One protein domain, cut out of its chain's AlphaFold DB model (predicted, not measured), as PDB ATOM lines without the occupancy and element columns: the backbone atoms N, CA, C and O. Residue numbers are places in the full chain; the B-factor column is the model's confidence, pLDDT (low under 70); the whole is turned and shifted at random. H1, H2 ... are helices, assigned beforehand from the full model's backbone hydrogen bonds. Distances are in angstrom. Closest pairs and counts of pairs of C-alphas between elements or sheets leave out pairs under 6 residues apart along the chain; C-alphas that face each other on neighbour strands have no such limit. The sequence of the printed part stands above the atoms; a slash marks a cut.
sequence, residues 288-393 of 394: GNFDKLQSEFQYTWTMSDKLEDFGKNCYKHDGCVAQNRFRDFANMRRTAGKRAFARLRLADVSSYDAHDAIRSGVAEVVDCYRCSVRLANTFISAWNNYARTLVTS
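This is residues 288 to 393 of the 394 residues of an uncharacterized protein of Kwoniella shandongensis (UniProt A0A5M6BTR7). You are looking at an elongated up-and-down bundle of four helices, H1, H4, H5 and H6, whose members mostly cross rather than align, with two short helices, H2 and H3, set at one end of its long axis. H1 and the longest helix, H6, run side by side in opposite ways, and H4 and H5 fold back on each other as a hairpin. The printed part has 106 residues with six named helices, H1 to H6 in chain order, and no named strand: the class is all helix. It is compact, with a radius of gyration of the C-alphas of 13.8 A, and spans 45 by 25 by 19 A.

Find C-alpha 288 at (-7.240, -21.061, 63.389); from there H1 runs through residues 288 to 298 for 15.6 A. Next come two short helices, H2 at residues 310 to 315, 8.5 A, and H3 at residues 321 to 326, 9.0 A. H4 begins at C-alpha 329, (-15.451, -23.406, 36.585), and runs 25.7 A to residue 346. H5 takes residues 351 to 363, 18.2 A. H6 takes residues 369 to 391, 32.6 A, and ends at C-alpha 391, (5.384, -28.556, 61.804).

Start at the hub, H4, which touches four helices. With residues 333 to 341 alone it touches H1, closest at the C-alphas of Phe 297 and Gly 337, 4.9 A, at a steep tilt of 39 degrees, opposite ways. H4 and H5 form a helical hairpin, closest at the C-alphas of Ala 340 and Gly 361, 4.0 A. H5 and H6 form another, closest at the C-alphas of Arg 359 and Ala 376, 5.2 A, at 37 degrees, only just steep. H4 and H6 only just touch, with 3 pairs of C-alphas within 8 A, the closest Gly 337 and Phe 379 at 7.4 A. H1 touches H6 at a shallow tilt of 16 degrees, opposite ways; the C-alphas of Phe 297 and Phe 379 are closest, 6.5 A. H3 touches H4 only at the corner, where the C-alphas of Phe 326 and Met 332 are closest, 5.7 A. H2 touches no helix but is near H6. Every O i to N i+4 pair is within hydrogen-bond range in H2, H3, H4, H5 and H6; in H1, 6 of 7 are.

The C-alphas farthest apart, those of Asp 318 and Ser 393, are 46.5 A apart. The printed part has no cut. The link from H1 to H2, 11 residues, is long; the other links are tight. Mean pLDDT of the printed part is 72.6; look for values under 70 at residues 288 to 289, 299 to 327, 347 to 352 and 388 to 393.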
ATOM      1  N   GLY A 288      -7.839 -22.091  64.248       61.09
ATOM      2  CA  GLY A 288      -7.240 -21.061  63.389       61.09
ATOM      3  C   GLY A 288      -6.593 -21.580  62.098       61.09
ATOM      4  O   GLY A 288      -6.686 -20.930  61.059       61.09
ATOM      5  N   ASN A 289      -5.962 -22.757  62.131       67.38
ATOM      6  CA  ASN A 289      -5.221 -23.269  60.976       67.38
ATOM      7  C   ASN A 289      -6.140 -24.054  60.029       67.38
ATOM      8  O   ASN A 289      -6.005 -23.949  58.808       67.38
ATOM      9  N   PHE A 290      -7.095 -24.816  60.569       72.06
ATOM     10  CA  PHE A 290      -8.019 -25.610  59.756       72.06
ATOM     11  C   PHE A 290      -9.058 -24.737  59.034       72.06
ATOM     12  O   PHE A 290      -9.370 -25.011  57.877       72.06
ATOM     13  N   ASP A 291      -9.505 -23.630  59.644       74.56
ATOM     14  CA  ASP A 291     -10.363 -22.628  58.986       74.56
ATOM     15  C   ASP A 291      -9.626 -21.933  57.825       74.56
ATOM     16  O   ASP A 291     -10.209 -21.652  56.769       74.56
ATOM     17  N   LYS A 292      -8.312 -21.710  57.975       76.12
ATOM     18  CA  LYS A 292      -7.457 -21.194  56.899       76.12
ATOM     19  C   LYS A 292      -7.320 -22.207  55.761       76.12
ATOM     20  O   LYS A 292      -7.522 -21.834  54.610       76.12
ATOM     21  N   LEU A 293      -7.069 -23.482  56.069       78.75
ATOM     22  CA  LEU A 293      -7.032 -24.551  55.064       78.75
ATOM     23  C   LEU A 293      -8.382 -24.705  54.350       78.75
ATOM     24  O   LEU A 293      -8.434 -24.834  53.129       78.75
ATOM     25  N   GLN A 294      -9.488 -24.643  55.094       82.31
ATOM     26  CA  GLN A 294     -10.834 -24.663  54.531       82.31
ATOM     27  C   GLN A 294     -11.038 -23.497  53.561       82.31
ATOM     28  O   GLN A 294     -11.597 -23.678  52.476       82.31
ATOM     29  N   SER A 295     -10.568 -22.310  53.944       79.75
ATOM     30  CA  SER A 295     -10.621 -21.116  53.109       79.75
ATOM     31  C   SER A 295      -9.742 -21.257  51.865       79.75
ATOM     32  O   SER A 295     -10.183 -20.891  50.783       79.75
ATOM     33  N   GLU A 296      -8.563 -21.875  51.958       79.62
ATOM     34  CA  GLU A 296      -7.717 -22.201  50.799       79.62
ATOM     35  C   GLU A 296      -8.382 -23.211  49.857       79.62
ATOM     36  O   GLU A 296      -8.347 -23.035  48.644       79.62
ATOM     37  N   PHE A 297      -9.077 -24.224  50.377       79.62
ATOM     38  CA  PHE A 297      -9.832 -25.171  49.546       79.62
ATOM     39  C   PHE A 297     -11.035 -24.519  48.840       79.62
ATOM     40  O   PHE A 297     -11.496 -25.028  47.817       79.62
ATOM     41  N   GLN A 298     -11.568 -23.415  49.374       75.31
ATOM     42  CA  GLN A 298     -12.805 -22.794  48.888       75.31
ATOM     43  C   GLN A 298     -12.610 -21.473  48.125       75.31
ATOM     44  O   GLN A 298     -13.423 -21.173  47.245       75.31
ATOM     45  N   TYR A 299     -11.586 -20.683  48.461       69.12
ATOM     46  CA  TYR A 299     -11.502 -19.259  48.113       69.12
ATOM     47  C   TYR A 299     -10.096 -18.768  47.733       69.12
ATOM     48  O   TYR A 299      -9.990 -17.954  46.819       69.12
ATOM     49  N   THR A 300      -9.024 -19.227  48.388       58.06
ATOM     50  CA  THR A 300      -7.682 -18.622  48.248       58.06
ATOM     51  C   THR A 300      -6.699 -19.495  47.477       58.06
ATOM     52  O   THR A 300      -6.051 -20.334  48.085       58.06
ATOM     53  N   TRP A 301      -6.516 -19.240  46.173       60.25
ATOM     54  CA  TRP A 301      -5.318 -19.662  45.422       60.25
ATOM     55  C   TRP A 301      -4.869 -18.582  44.426       60.25
ATOM     56  O   TRP A 301      -5.549 -18.337  43.429       60.25
ATOM     57  N   THR A 302      -3.688 -17.998  44.664       50.69
ATOM     58  CA  THR A 302      -2.773 -17.541  43.608       50.69
ATOM     59  C   THR A 302      -2.275 -18.796  42.905       50.69
ATOM     60  O   THR A 302      -1.615 -19.650  43.498       50.69
ATOM     61  N   MET A 303      -2.710 -19.000  41.670       46.19
ATOM     62  CA  MET A 303      -2.422 -20.238  40.959       46.19
ATOM     63  C   MET A 303      -0.928 -20.295  40.629       46.19
ATOM     64  O   MET A 303      -0.329 -19.280  40.296       46.19
ATOM     65  N   SER A 304      -0.326 -21.490  40.654       46.28
ATOM     66  CA  SER A 304       0.783 -21.689  39.717       46.28
ATOM     67  C   SER A 304       0.185 -21.515  38.321       46.28
ATOM     68  O   SER A 304      -0.879 -22.084  38.052       46.28
ATOM     69  N   ASP A 305       0.836 -20.727  37.469       44.41
ATOM     70  CA  ASP A 305       0.368 -20.220  36.163       44.41
ATOM     71  C   ASP A 305      -0.298 -21.259  35.228       44.41
ATOM     72  O   ASP A 305      -0.956 -20.931  34.245       44.41
ATOM     73  N   LYS A 306      -0.186 -22.555  35.529       50.19
ATOM     74  CA  LYS A 306      -0.671 -23.680  34.721       50.19
ATOM     75  C   LYS A 306      -2.183 -23.944  34.799       50.19
ATOM     76  O   LYS A 306      -2.667 -24.810  34.065       50.19
ATOM     77  N   LEU A 307      -2.933 -23.259  35.671       52.25
ATOM     78  CA  LEU A 307      -4.385 -23.464  35.826       52.25
ATOM     79  C   LEU A 307      -5.262 -22.261  35.438       52.25
ATOM     80  O   LEU A 307      -6.474 -22.445  35.313       52.25
ATOM     81  N   GLU A 308      -4.705 -21.070  35.193       51.94
ATOM     82  CA  GLU A 308      -5.493 -19.894  34.762       51.94
ATOM     83  C   GLU A 308      -6.185 -20.122  33.414       51.94
ATOM     84  O   GLU A 308      -7.363 -19.808  33.244       51.94
ATOM     85  N   ASP A 309      -5.504 -20.804  32.494       56.00
ATOM     86  CA  ASP A 309      -6.068 -21.192  31.202       56.00
ATOM     87  C   ASP A 309      -6.772 -22.551  31.232       56.00
ATOM     88  O   ASP A 309      -7.169 -23.067  30.191       56.00
ATOM     89  N   PHE A 310      -6.958 -23.174  32.397       59.28
ATOM     90  CA  PHE A 310      -7.521 -24.522  32.473       59.28
ATOM     91  C   PHE A 310      -8.945 -24.603  31.909       59.28
ATOM     92  O   PHE A 310      -9.237 -25.476  31.090       59.28
ATOM     93  N   GLY A 311      -9.816 -23.663  32.295       58.50
ATOM     94  CA  GLY A 311     -11.175 -23.575  31.755       58.50
ATOM     95  C   GLY A 311     -11.184 -23.302  30.247       58.50
ATOM     96  O   GLY A 311     -11.962 -23.912  29.519       58.50
ATOM     97  N   LYS A 312     -10.259 -22.460  29.765       61.78
ATOM     98  CA  LYS A 312     -10.110 -22.116  28.341       61.78
ATOM     99  C   LYS A 312      -9.539 -23.271  27.508       61.78
ATOM    100  O   LYS A 312      -9.986 -23.496  26.392       61.78
ATOM    101  N   ASN A 313      -8.580 -24.025  28.036       61.62
ATOM    102  CA  ASN A 313      -7.974 -25.177  27.362       61.62
ATOM    103  C   ASN A 313      -8.914 -26.386  27.347       61.62
ATOM    104  O   ASN A 313      -8.910 -27.138  26.381       61.62
ATOM    105  N   CYS A 314      -9.755 -26.546  28.373       63.31
ATOM    106  CA  CYS A 314     -10.873 -27.489  28.338       63.31
ATOM    107  C   CYS A 314     -11.874 -27.099  27.230       63.31
ATOM    108  O   CYS A 314     -12.255 -27.937  26.419       63.31
ATOM    109  N   TYR A 315     -12.204 -25.805  27.125       58.84
ATOM    110  CA  TYR A 315     -13.103 -25.256  26.101       58.84
ATOM    111  C   TYR A 315     -12.586 -25.440  24.663       58.84
ATOM    112  O   TYR A 315     -13.368 -25.722  23.764       58.84
ATOM    113  N   LYS A 316     -11.269 -25.332  24.436       59.41
ATOM    114  CA  LYS A 316     -10.636 -25.533  23.114       59.41
ATOM    115  C   LYS A 316     -10.721 -26.973  22.576       59.41
ATOM    116  O   LYS A 316     -10.374 -27.189  21.420       59.41
ATOM    117  N   HIS A 317     -11.153 -27.939  23.387       60.44
ATOM    118  CA  HIS A 317     -11.240 -29.358  23.030       60.44
ATOM    119  C   HIS A 317     -12.649 -29.935  23.287       60.44
ATOM    120  O   HIS A 317     -12.766 -31.012  23.863       60.44
ATOM    121  N   ASP A 318     -13.704 -29.197  22.913       60.12
ATOM    122  CA  ASP A 318     -15.133 -29.544  23.089       60.12
ATOM    123  C   ASP A 318     -15.623 -29.705  24.541       60.12
ATOM    124  O   ASP A 318     -16.737 -30.167  24.799       60.12
ATOM    125  N   GLY A 319     -14.831 -29.235  25.509       59.00
ATOM    126  CA  GLY A 319     -15.185 -29.257  26.922       59.00
ATOM    127  C   GLY A 319     -15.242 -30.666  27.515       59.00
ATOM    128  O   GLY A 319     -15.272 -31.689  26.838       59.00
ATOM    129  N   CYS A 320     -15.251 -30.741  28.843       65.88
ATOM    130  CA  CYS A 320     -15.535 -31.992  29.541       65.88
ATOM    131  C   CYS A 320     -16.970 -31.990  30.083       65.88
ATOM    132  O   CYS A 320     -17.525 -30.929  30.364       65.88
ATOM    133  N   VAL A 321     -17.567 -33.168  30.297       63.88
ATOM    134  CA  VAL A 321     -18.948 -33.312  30.813       63.88
ATOM    135  C   VAL A 321     -19.183 -32.493  32.094       63.88
ATOM    136  O   VAL A 321     -20.217 -31.840  32.238       63.88
ATOM    137  N   ALA A 322     -18.184 -32.424  32.981       58.38
ATOM    138  CA  ALA A 322     -18.247 -31.615  34.197       58.38
ATOM    139  C   ALA A 322     -18.367 -30.103  33.909       58.38
ATOM    140  O   ALA A 322     -19.075 -29.387  34.613       58.38
ATOM    141  N   GLN A 323     -17.760 -29.592  32.837       59.66
ATOM    142  CA  GLN A 323     -17.901 -28.188  32.439       59.66
ATOM    143  C   GLN A 323     -19.334 -27.863  31.994       59.66
ATOM    144  O   GLN A 323     -19.890 -26.851  32.424       59.66
ATOM    145  N   ASN A 324     -19.951 -28.740  31.195       63.47
ATOM    146  CA  ASN A 324     -21.338 -28.576  30.745       63.47
ATOM    147  C   ASN A 324     -22.323 -28.585  31.924       63.47
ATOM    148  O   ASN A 324     -23.314 -27.855  31.914       63.47
ATOM    149  N   ARG A 325     -22.015 -29.367  32.968       66.00
ATOM    150  CA  ARG A 325     -22.818 -29.472  34.193       66.00
ATOM    151  C   ARG A 325     -22.757 -28.224  35.075       66.00
ATOM    152  O   ARG A 325     -23.775 -27.844  35.643       66.00
ATOM    153  N   PHE A 326     -21.590 -27.590  35.208       62.72
ATOM    154  CA  PHE A 326     -21.415 -26.472  36.144       62.72
ATOM    155  C   PHE A 326     -21.524 -25.082  35.510       62.72
ATOM    156  O   PHE A 326     -21.839 -24.145  36.243       62.72
ATOM    157  N   ARG A 327     -21.298 -24.933  34.191       64.31
ATOM    158  CA  ARG A 327     -21.237 -23.666  33.411       64.31
ATOM    159  C   ARG A 327     -20.178 -22.649  33.871       64.31
ATOM    160  O   ARG A 327     -19.617 -21.944  33.042       64.31
ATOM    161  N   ASP A 328     -19.867 -22.618  35.162       71.25
ATOM    162  CA  ASP A 328     -18.843 -21.821  35.818       71.25
ATOM    163  C   ASP A 328     -17.817 -22.738  36.506       71.25
ATOM    164  O   ASP A 328     -18.110 -23.482  37.451       71.25
ATOM    165  N   PHE A 329     -16.574 -22.656  36.036       71.81
ATOM    166  CA  PHE A 329     -15.451 -23.406  36.585       71.81
ATOM    167  C   PHE A 329     -15.120 -22.998  38.032       71.81
ATOM    168  O   PHE A 329     -14.628 -23.819  38.807       71.81
ATOM    169  N   ALA A 330     -15.397 -21.756  38.444       75.00
ATOM    170  CA  ALA A 330     -15.226 -21.335  39.834       75.00
ATOM    171  C   ALA A 330     -16.207 -22.063  40.766       75.00
ATOM    172  O   ALA A 330     -15.795 -22.573  41.810       75.00
ATOM    173  N   ASN A 331     -17.472 -22.198  40.363       77.88
ATOM    174  CA  ASN A 331     -18.469 -22.945  41.126       77.88
ATOM    175  C   ASN A 331     -18.161 -24.454  41.215       77.88
ATOM    176  O   ASN A 331     -18.263 -25.047  42.295       77.88
ATOM    177  N   MET A 332     -17.720 -25.071  40.111       78.50
ATOM    178  CA  MET A 332     -17.277 -26.474  40.106       78.50
ATOM    179  C   MET A 332     -16.132 -26.696  41.098       78.50
ATOM    180  O   MET A 332     -16.193 -27.593  41.937       78.50
ATOM    181  N   ARG A 333     -15.107 -25.836  41.045       78.25
ATOM    182  CA  ARG A 333     -13.958 -25.895  41.956       78.25
ATOM    183  C   ARG A 333     -14.364 -25.738  43.411       78.25
ATOM    184  O   ARG A 333     -13.924 -26.530  44.231       78.25
ATOM    185  N   ARG A 334     -15.215 -24.759  43.734       83.00
ATOM    186  CA  ARG A 334     -15.690 -24.544  45.109       83.00
ATOM    187  C   ARG A 334     -16.421 -25.776  45.636       83.00
ATOM    188  O   ARG A 334     -16.218 -26.174  46.779       83.00
ATOM    189  N   THR A 335     -17.256 -26.391  44.801       85.31
ATOM    190  CA  THR A 335     -17.978 -27.624  45.144       85.31
ATOM    191  C   THR A 335     -17.016 -28.793  45.368       85.31
ATOM    192  O   THR A 335     -17.115 -29.470  46.391       85.31
ATOM    193  N   ALA A 336     -16.048 -28.985  44.469       86.56
ATOM    194  CA  ALA A 336     -15.011 -30.008  44.593       86.56
ATOM    195  C   ALA A 336     -14.127 -29.788  45.830       86.56
ATOM    196  O   ALA A 336     -13.867 -30.732  46.564       86.56
ATOM    197  N   GLY A 337     -13.737 -28.545  46.121       87.94
ATOM    198  CA  GLY A 337     -12.965 -28.177  47.307       87.94
ATOM    199  C   GLY A 337     -13.727 -28.444  48.602       87.94
ATOM    200  O   GLY A 337     -13.181 -29.046  49.521       87.94
ATOM    201  N   LYS A 338     -15.023 -28.104  48.664       87.88
ATOM    202  CA  LYS A 338     -15.887 -28.460  49.806       87.88
ATOM    203  C   LYS A 338     -15.954 -29.973  50.027       87.88
ATOM    204  O   LYS A 338     -15.876 -30.418  51.168       87.88
ATOM    205  N   ARG A 339     -16.089 -30.760  48.953       88.69
ATOM    206  CA  ARG A 339     -16.156 -32.230  49.020       88.69
ATOM    207  C   ARG A 339     -14.822 -32.856  49.412       88.69
ATOM    208  O   ARG A 339     -14.792 -33.660  50.338       88.69
ATOM    209  N   ALA A 340     -13.730 -32.436  48.779       89.00
ATOM    210  CA  ALA A 340     -12.373 -32.853  49.117       89.00
ATOM    211  C   ALA A 340     -12.038 -32.538  50.579       89.00
ATOM    212  O   ALA A 340     -11.546 -33.404  51.291       89.00
ATOM    213  N   PHE A 341     -12.385 -31.342  51.058       87.06
ATOM    214  CA  PHE A 341     -12.169 -30.953  52.450       87.06
ATOM    215  C   PHE A 341     -13.029 -31.765  53.431       87.06
ATOM    216  O   PHE A 341     -12.547 -32.181  54.481       87.06
ATOM    217  N   ALA A 342     -14.294 -32.035  53.094       85.31
ATOM    218  CA  ALA A 342     -15.156 -32.887  53.912       85.31
ATOM    219  C   ALA A 342     -14.607 -34.321  54.020       85.31
ATOM    220  O   ALA A 342     -14.576 -34.879  55.113       85.31
ATOM    221  N   ARG A 343     -14.124 -34.895  52.909       86.25
ATOM    222  CA  ARG A 343     -13.460 -36.207  52.890       86.25
ATOM    223  C   ARG A 343     -12.161 -36.190  53.695       86.25
ATOM    224  O   ARG A 343     -11.960 -37.072  54.517       86.25
ATOM    225  N   LEU A 344     -11.336 -35.159  53.525       83.12
ATOM    226  CA  LEU A 344     -10.094 -34.964  54.276       83.12
ATOM    227  C   LEU A 344     -10.337 -34.882  55.791       83.12
ATOM    228  O   LEU A 344      -9.578 -35.445  56.572       83.12
ATOM    229  N   ARG A 345     -11.422 -34.224  56.218       78.06
ATOM    230  CA  ARG A 345     -11.798 -34.142  57.636       78.06
ATOM    231  C   ARG A 345     -12.153 -35.511  58.224       78.06
ATOM    232  O   ARG A 345     -11.863 -35.747  59.396       78.06
ATOM    233  N   LEU A 346     -12.767 -36.375  57.415       72.81
ATOM    234  CA  LEU A 346     -13.177 -37.733  57.783       72.81
ATOM    235  C   LEU A 346     -12.061 -38.777  57.627       72.81
ATOM    236  O   LEU A 346     -12.198 -39.867  58.168       72.81
ATOM    237  N   ALA A 347     -10.991 -38.474  56.889       68.31
ATOM    238  CA  ALA A 347      -9.876 -39.390  56.690       68.31
ATOM    239  C   ALA A 347      -9.032 -39.516  57.968       68.31
ATOM    240  O   ALA A 347      -8.598 -38.507  58.544       68.31
ATOM    241  N   ASP A 348      -8.789 -40.758  58.389       56.22
ATOM    242  CA  ASP A 348      -7.893 -41.084  59.492       56.22
ATOM    243  C   ASP A 348      -6.436 -41.176  58.991       56.22
ATOM    244  O   ASP A 348      -6.006 -42.167  58.427       56.22
ATOM    245  N   VAL A 349      -5.683 -40.102  59.238       56.88
ATOM    246  CA  VAL A 349      -4.270 -40.078  59.685       56.88
ATOM    247  C   VAL A 349      -3.155 -40.756  58.849       56.88
ATOM    248  O   VAL A 349      -2.109 -41.082  59.404       56.88
ATOM    249  N   SER A 350      -3.227 -40.837  57.522       55.22
ATOM    250  CA  SER A 350      -1.980 -40.882  56.730       55.22
ATOM    251  C   SER A 350      -1.941 -39.825  55.631       55.22
ATOM    252  O   SER A 350      -2.968 -39.403  55.107       55.22
ATOM    253  N   SER A 351      -0.737 -39.358  55.280       54.69
ATOM    254  CA  SER A 351      -0.516 -38.489  54.109       54.69
ATOM    255  C   SER A 351      -1.090 -39.124  52.833       54.69
ATOM    256  O   SER A 351      -1.669 -38.432  51.992       54.69
ATOM    257  N   TYR A 352      -1.013 -40.456  52.742       56.12
ATOM    258  CA  TYR A 352      -1.599 -41.236  51.660       56.12
ATOM    259  C   TYR A 352      -3.135 -41.182  51.689       56.12
ATOM    260  O   TYR A 352      -3.748 -40.826  50.684       56.12
ATOM    261  N   ASP A 353      -3.747 -41.380  52.862       70.19
ATOM    262  CA  ASP A 353      -5.200 -41.282  53.061       70.19
ATOM    263  C   ASP A 353      -5.719 -39.859  52.840       70.19
ATOM    264  O   ASP A 353      -6.820 -39.670  52.331       70.19
ATOM    265  N   ALA A 354      -4.924 -38.836  53.159       78.19
ATOM    266  CA  ALA A 354      -5.258 -37.446  52.879       78.19
ATOM    267  C   ALA A 354      -5.273 -37.171  51.369       78.19
ATOM    268  O   ALA A 354      -6.210 -36.550  50.862       78.19
ATOM    269  N   HIS A 355      -4.266 -37.647  50.629       86.38
ATOM    270  CA  HIS A 355      -4.223 -37.490  49.173       86.38
ATOM    271  C   HIS A 355      -5.362 -38.253  48.503       86.38
ATOM    272  O   HIS A 355      -6.015 -37.704  47.614       86.38
ATOM    273  N   ASP A 356      -5.643 -39.473  48.950       87.06
ATOM    274  CA  ASP A 356      -6.725 -40.291  48.408       87.06
ATOM    275  C   ASP A 356      -8.107 -39.760  48.779       87.06
ATOM    276  O   ASP A 356      -9.001 -39.742  47.929       87.06
ATOM    277  N   ALA A 357      -8.287 -39.216  49.982       88.06
ATOM    278  CA  ALA A 357      -9.509 -38.519  50.370       88.06
ATOM    279  C   ALA A 357      -9.744 -37.266  49.516       88.06
ATOM    280  O   ALA A 357     -10.868 -37.029  49.060       88.06
ATOM    281  N   ILE A 358      -8.687 -36.491  49.249       89.56
ATOM    282  CA  ILE A 358      -8.749 -35.328  48.359       89.56
ATOM    283  C   ILE A 358      -9.115 -35.767  46.938       89.56
ATOM    284  O   ILE A 358     -10.063 -35.229  46.365       89.56
ATOM    285  N   ARG A 359      -8.415 -36.762  46.373       91.69
ATOM    286  CA  ARG A 359      -8.698 -37.297  45.028       91.69
ATOM    287  C   ARG A 359     -10.131 -37.811  44.923       91.69
ATOM    288  O   ARG A 359     -10.833 -37.444  43.984       91.69
ATOM    289  N   SER A 360     -10.578 -38.589  45.905       90.56
ATOM    290  CA  SER A 360     -11.930 -39.151  45.956       90.56
ATOM    291  C   SER A 360     -12.994 -38.055  46.015       90.56
ATOM    292  O   SER A 360     -13.937 -38.064  45.229       90.56
ATOM    293  N   GLY A 361     -12.814 -37.050  46.881       90.50
ATOM    294  CA  GLY A 361     -13.755 -35.934  46.989       90.50
ATOM    295  C   GLY A 361     -13.826 -35.062  45.731       90.50
ATOM    296  O   GLY A 361     -14.891 -34.531  45.418       90.50
ATOM    297  N   VAL A 362     -12.726 -34.932  44.981       89.62
ATOM    298  CA  VAL A 362     -12.727 -34.248  43.677       89.62
ATOM    299  C   VAL A 362     -13.421 -35.087  42.604       89.62
ATOM    300  O   VAL A 362     -14.220 -34.546  41.837       89.62
ATOM    301  N   ALA A 363     -13.144 -36.391  42.556       89.38
ATOM    302  CA  ALA A 363     -13.710 -37.304  41.564       89.38
ATOM    303  C   ALA A 363     -15.242 -37.424  41.661       89.38
ATOM    304  O   ALA A 363     -15.888 -37.632  40.643       89.38
ATOM    305  N   GLU A 364     -15.838 -37.205  42.838       88.94
ATOM    306  CA  GLU A 364     -17.302 -37.131  43.012       88.94
ATOM    307  C   GLU A 364     -17.967 -35.951  42.281       88.94
ATOM    308  O   GLU A 364     -19.179 -35.946  42.064       88.94
ATOM    309  N   VAL A 365     -17.197 -34.908  41.970       86.12
ATOM    310  CA  VAL A 365     -17.704 -33.652  41.397       86.12
ATOM    311  C   VAL A 365     -17.246 -33.477  39.952       86.12
ATOM    312  O   VAL A 365     -17.931 -32.831  39.157       86.12
ATOM    313  N   VAL A 366     -16.080 -34.026  39.612       82.38
ATOM    314  CA  VAL A 366     -15.416 -33.830  38.326       82.38
ATOM    315  C   VAL A 366     -15.236 -35.173  37.624       82.38
ATOM    316  O   VAL A 366     -14.243 -35.865  37.828       82.38
ATOM    317  N   ASP A 367     -16.163 -35.487  36.720       79.06
ATOM    318  CA  ASP A 367     -16.189 -36.760  35.979       79.06
ATOM    319  C   ASP A 367     -15.017 -36.913  34.990       79.06
ATOM    320  O   ASP A 367     -14.659 -38.010  34.563       79.06
ATOM    321  N   CYS A 368     -14.384 -35.805  34.595       77.81
ATOM    322  CA  CYS A 368     -13.245 -35.850  33.689       77.81
ATOM    323  C   CYS A 368     -11.958 -36.193  34.436       77.81
ATOM    324  O   CYS A 368     -11.457 -35.379  35.211       77.81
ATOM    325  N   TYR A 369     -11.359 -37.339  34.107       81.25
ATOM    326  CA  TYR A 369     -10.111 -37.812  34.708       81.25
ATOM    327  C   TYR A 369      -8.997 -36.750  34.724       81.25
ATOM    328  O   TYR A 369      -8.437 -36.442  35.773       81.25
ATOM    329  N   ARG A 370      -8.711 -36.114  33.577       76.88
ATOM    330  CA  ARG A 370      -7.659 -35.083  33.482       76.88
ATOM    331  C   ARG A 370      -7.960 -33.861  34.357       76.88
ATOM    332  O   ARG A 370      -7.034 -33.292  34.938       76.88
ATOM    333  N   CYS A 371      -9.228 -33.452  34.440       75.12
ATOM    334  CA  CYS A 371      -9.655 -32.324  35.265       75.12
ATOM    335  C   CYS A 371      -9.613 -32.657  36.755       75.12
ATOM    336  O   CYS A 371      -9.128 -31.846  37.540       75.12
ATOM    337  N   SER A 372     -10.064 -33.856  37.114       83.00
ATOM    338  CA  SER A 372     -10.049 -34.370  38.477       83.00
ATOM    339  C   SER A 372      -8.621 -34.459  39.018       83.00
ATOM    340  O   SER A 372      -8.317 -33.850  40.039       83.00
ATOM    341  N   VAL A 373      -7.696 -35.086  38.279       84.12
ATOM    342  CA  VAL A 373      -6.289 -35.233  38.699       84.12
ATOM    343  C   VAL A 373      -5.602 -33.881  38.892       84.12
ATOM    344  O   VAL A 373      -4.936 -33.661  39.903       84.12
ATOM    345  N   ARG A 374      -5.762 -32.946  37.947       79.75
ATOM    346  CA  ARG A 374      -5.141 -31.616  38.057       79.75
ATOM    347  C   ARG A 374      -5.680 -30.830  39.249       79.75
ATOM    348  O   ARG A 374      -4.885 -30.245  39.975       79.75
ATOM    349  N   LEU A 375      -6.998 -30.842  39.454       81.94
ATOM    350  CA  LEU A 375      -7.628 -30.146  40.573       81.94
ATOM    351  C   LEU A 375      -7.267 -30.789  41.922       81.94
ATOM    352  O   LEU A 375      -6.956 -30.079  42.876       81.94
ATOM    353  N   ALA A 376      -7.220 -32.121  41.987       88.38
ATOM    354  CA  ALA A 376      -6.767 -32.849  43.169       88.38
ATOM    355  C   ALA A 376      -5.313 -32.513  43.520       88.38
ATOM    356  O   ALA A 376      -5.020 -32.253  44.682       88.38
ATOM    357  N   ASN A 377      -4.411 -32.428  42.534       85.94
ATOM    358  CA  ASN A 377      -3.014 -32.045  42.773       85.94
ATOM    359  C   ASN A 377      -2.879 -30.631  43.367       85.94
ATOM    360  O   ASN A 377      -1.985 -30.392  44.180       85.94
ATOM    361  N   THR A 378      -3.774 -29.701  43.018       81.69
ATOM    362  CA  THR A 378      -3.811 -28.366  43.639       81.69
ATOM    363  C   THR A 378      -4.161 -28.458  45.119       81.69
ATOM    364  O   THR A 378      -3.438 -27.925  45.955       81.69
ATOM    365  N   PHE A 379      -5.220 -29.191  45.462       86.69
ATOM    366  CA  PHE A 379      -5.635 -29.382  46.854       86.69
ATOM    367  C   PHE A 379      -4.619 -30.193  47.672       86.69
ATOM    368  O   PHE A 379      -4.380 -29.882  48.835       86.69
ATOM    369  N   ILE A 380      -3.949 -31.172  47.062       86.44
ATOM    370  CA  ILE A 380      -2.812 -31.876  47.670       86.44
ATOM    371  C   ILE A 380      -1.662 -30.901  47.959       86.44
ATOM    372  O   ILE A 380      -1.050 -30.968  49.021       86.44
ATOM    373  N   SER A 381      -1.380 -29.957  47.057       83.19
ATOM    374  CA  SER A 381      -0.348 -28.939  47.302       83.19
ATOM    375  C   SER A 381      -0.718 -28.036  48.483       83.19
ATOM    376  O   SER A 381       0.145 -27.737  49.310       83.19
ATOM    377  N   ALA A 382      -1.999 -27.661  48.594       81.75
ATOM    378  CA  ALA A 382      -2.548 -26.926  49.736       81.75
ATOM    379  C   ALA A 382      -2.308 -27.667  51.050       81.75
ATOM    380  O   ALA A 382      -1.710 -27.135  51.984       81.75
ATOM    381  N   TRP A 383      -2.717 -28.935  51.074       83.19
ATOM    382  CA  TRP A 383      -2.541 -29.823  52.209       83.19
ATOM    383  C   TRP A 383      -1.071 -29.940  52.612       83.19
ATOM    384  O   TRP A 383      -0.741 -29.747  53.775       83.19
ATOM    385  N   ASN A 384      -0.168 -30.167  51.657       79.81
ATOM    386  CA  ASN A 384       1.259 -30.305  51.941       79.81
ATOM    387  C   ASN A 384       1.890 -29.006  52.472       79.81
ATOM    388  O   ASN A 384       2.859 -29.064  53.228       79.81
ATOM    389  N   ASN A 385       1.400 -27.834  52.053       77.56
ATOM    390  CA  ASN A 385       1.842 -26.549  52.604       77.56
ATOM    391  C   ASN A 385       1.344 -26.371  54.041       77.56
ATOM    392  O   ASN A 385       2.119 -25.992  54.912       77.56
ATOM    393  N   TYR A 386       0.077 -26.692  54.295       77.12
ATOM    394  CA  TYR A 386      -0.525 -26.663  55.624       77.12
ATOM    395  C   TYR A 386       0.134 -27.647  56.602       77.12
ATOM    396  O   TYR A 386       0.465 -27.282  57.728       77.12
ATOM    397  N   ALA A 387       0.393 -28.878  56.162       73.25
ATOM    398  CA  ALA A 387       1.097 -29.877  56.956       73.25
ATOM    399  C   ALA A 387       2.497 -29.372  57.338       73.25
ATOM    400  O   ALA A 387       2.892 -29.472  58.494       73.25
ATOM    401  N   ARG A 388       3.214 -28.729  56.403       69.62
ATOM    402  CA  ARG A 388       4.518 -28.103  56.679       69.62
ATOM    403  C   ARG A 388       4.443 -26.934  57.666       69.62
ATOM    404  O   ARG A 388       5.316 -26.825  58.517       69.62
ATOM    405  N   THR A 389       3.438 -26.060  57.579       68.06
ATOM    406  CA  THR A 389       3.335 -24.901  58.489       68.06
ATOM    407  C   THR A 389       2.966 -25.299  59.914       68.06
ATOM    408  O   THR A 389       3.455 -24.687  60.862       68.06
ATOM    409  N   LEU A 390       2.169 -26.355  60.079       64.12
ATOM    410  CA  LEU A 390       1.899 -26.949  61.387       64.12
ATOM    411  C   LEU A 390       3.170 -27.469  62.066       64.12
ATOM    412  O   LEU A 390       3.325 -27.269  63.269       64.12
ATOM    413  N   VAL A 391       4.088 -28.069  61.300       54.91
ATOM    414  CA  VAL A 391       5.384 -28.556  61.804       54.91
ATOM    415  C   VAL A 391       6.250 -27.414  62.332       54.91
ATOM    416  O   VAL A 391       6.866 -27.554  63.378       54.91
ATOM    417  N   THR A 392       6.275 -26.267  61.649       53.44
ATOM    418  CA  THR A 392       7.123 -25.118  62.029       53.44
ATOM    419  C   THR A 392       6.581 -24.271  63.185       53.44
ATOM    420  O   THR A 392       7.248 -23.337  63.616       53.44
ATOM    421  N   SER A 393       5.352 -24.534  63.637       50.19
ATOM    422  CA  SER A 393       4.686 -23.780  64.715       50.19
ATOM    423  C   SER A 393       4.841 -24.409  66.108       50.19
ATOM    424  O   SER A 393       4.180 -23.977  67.054       50.19
TER     425      SER A 393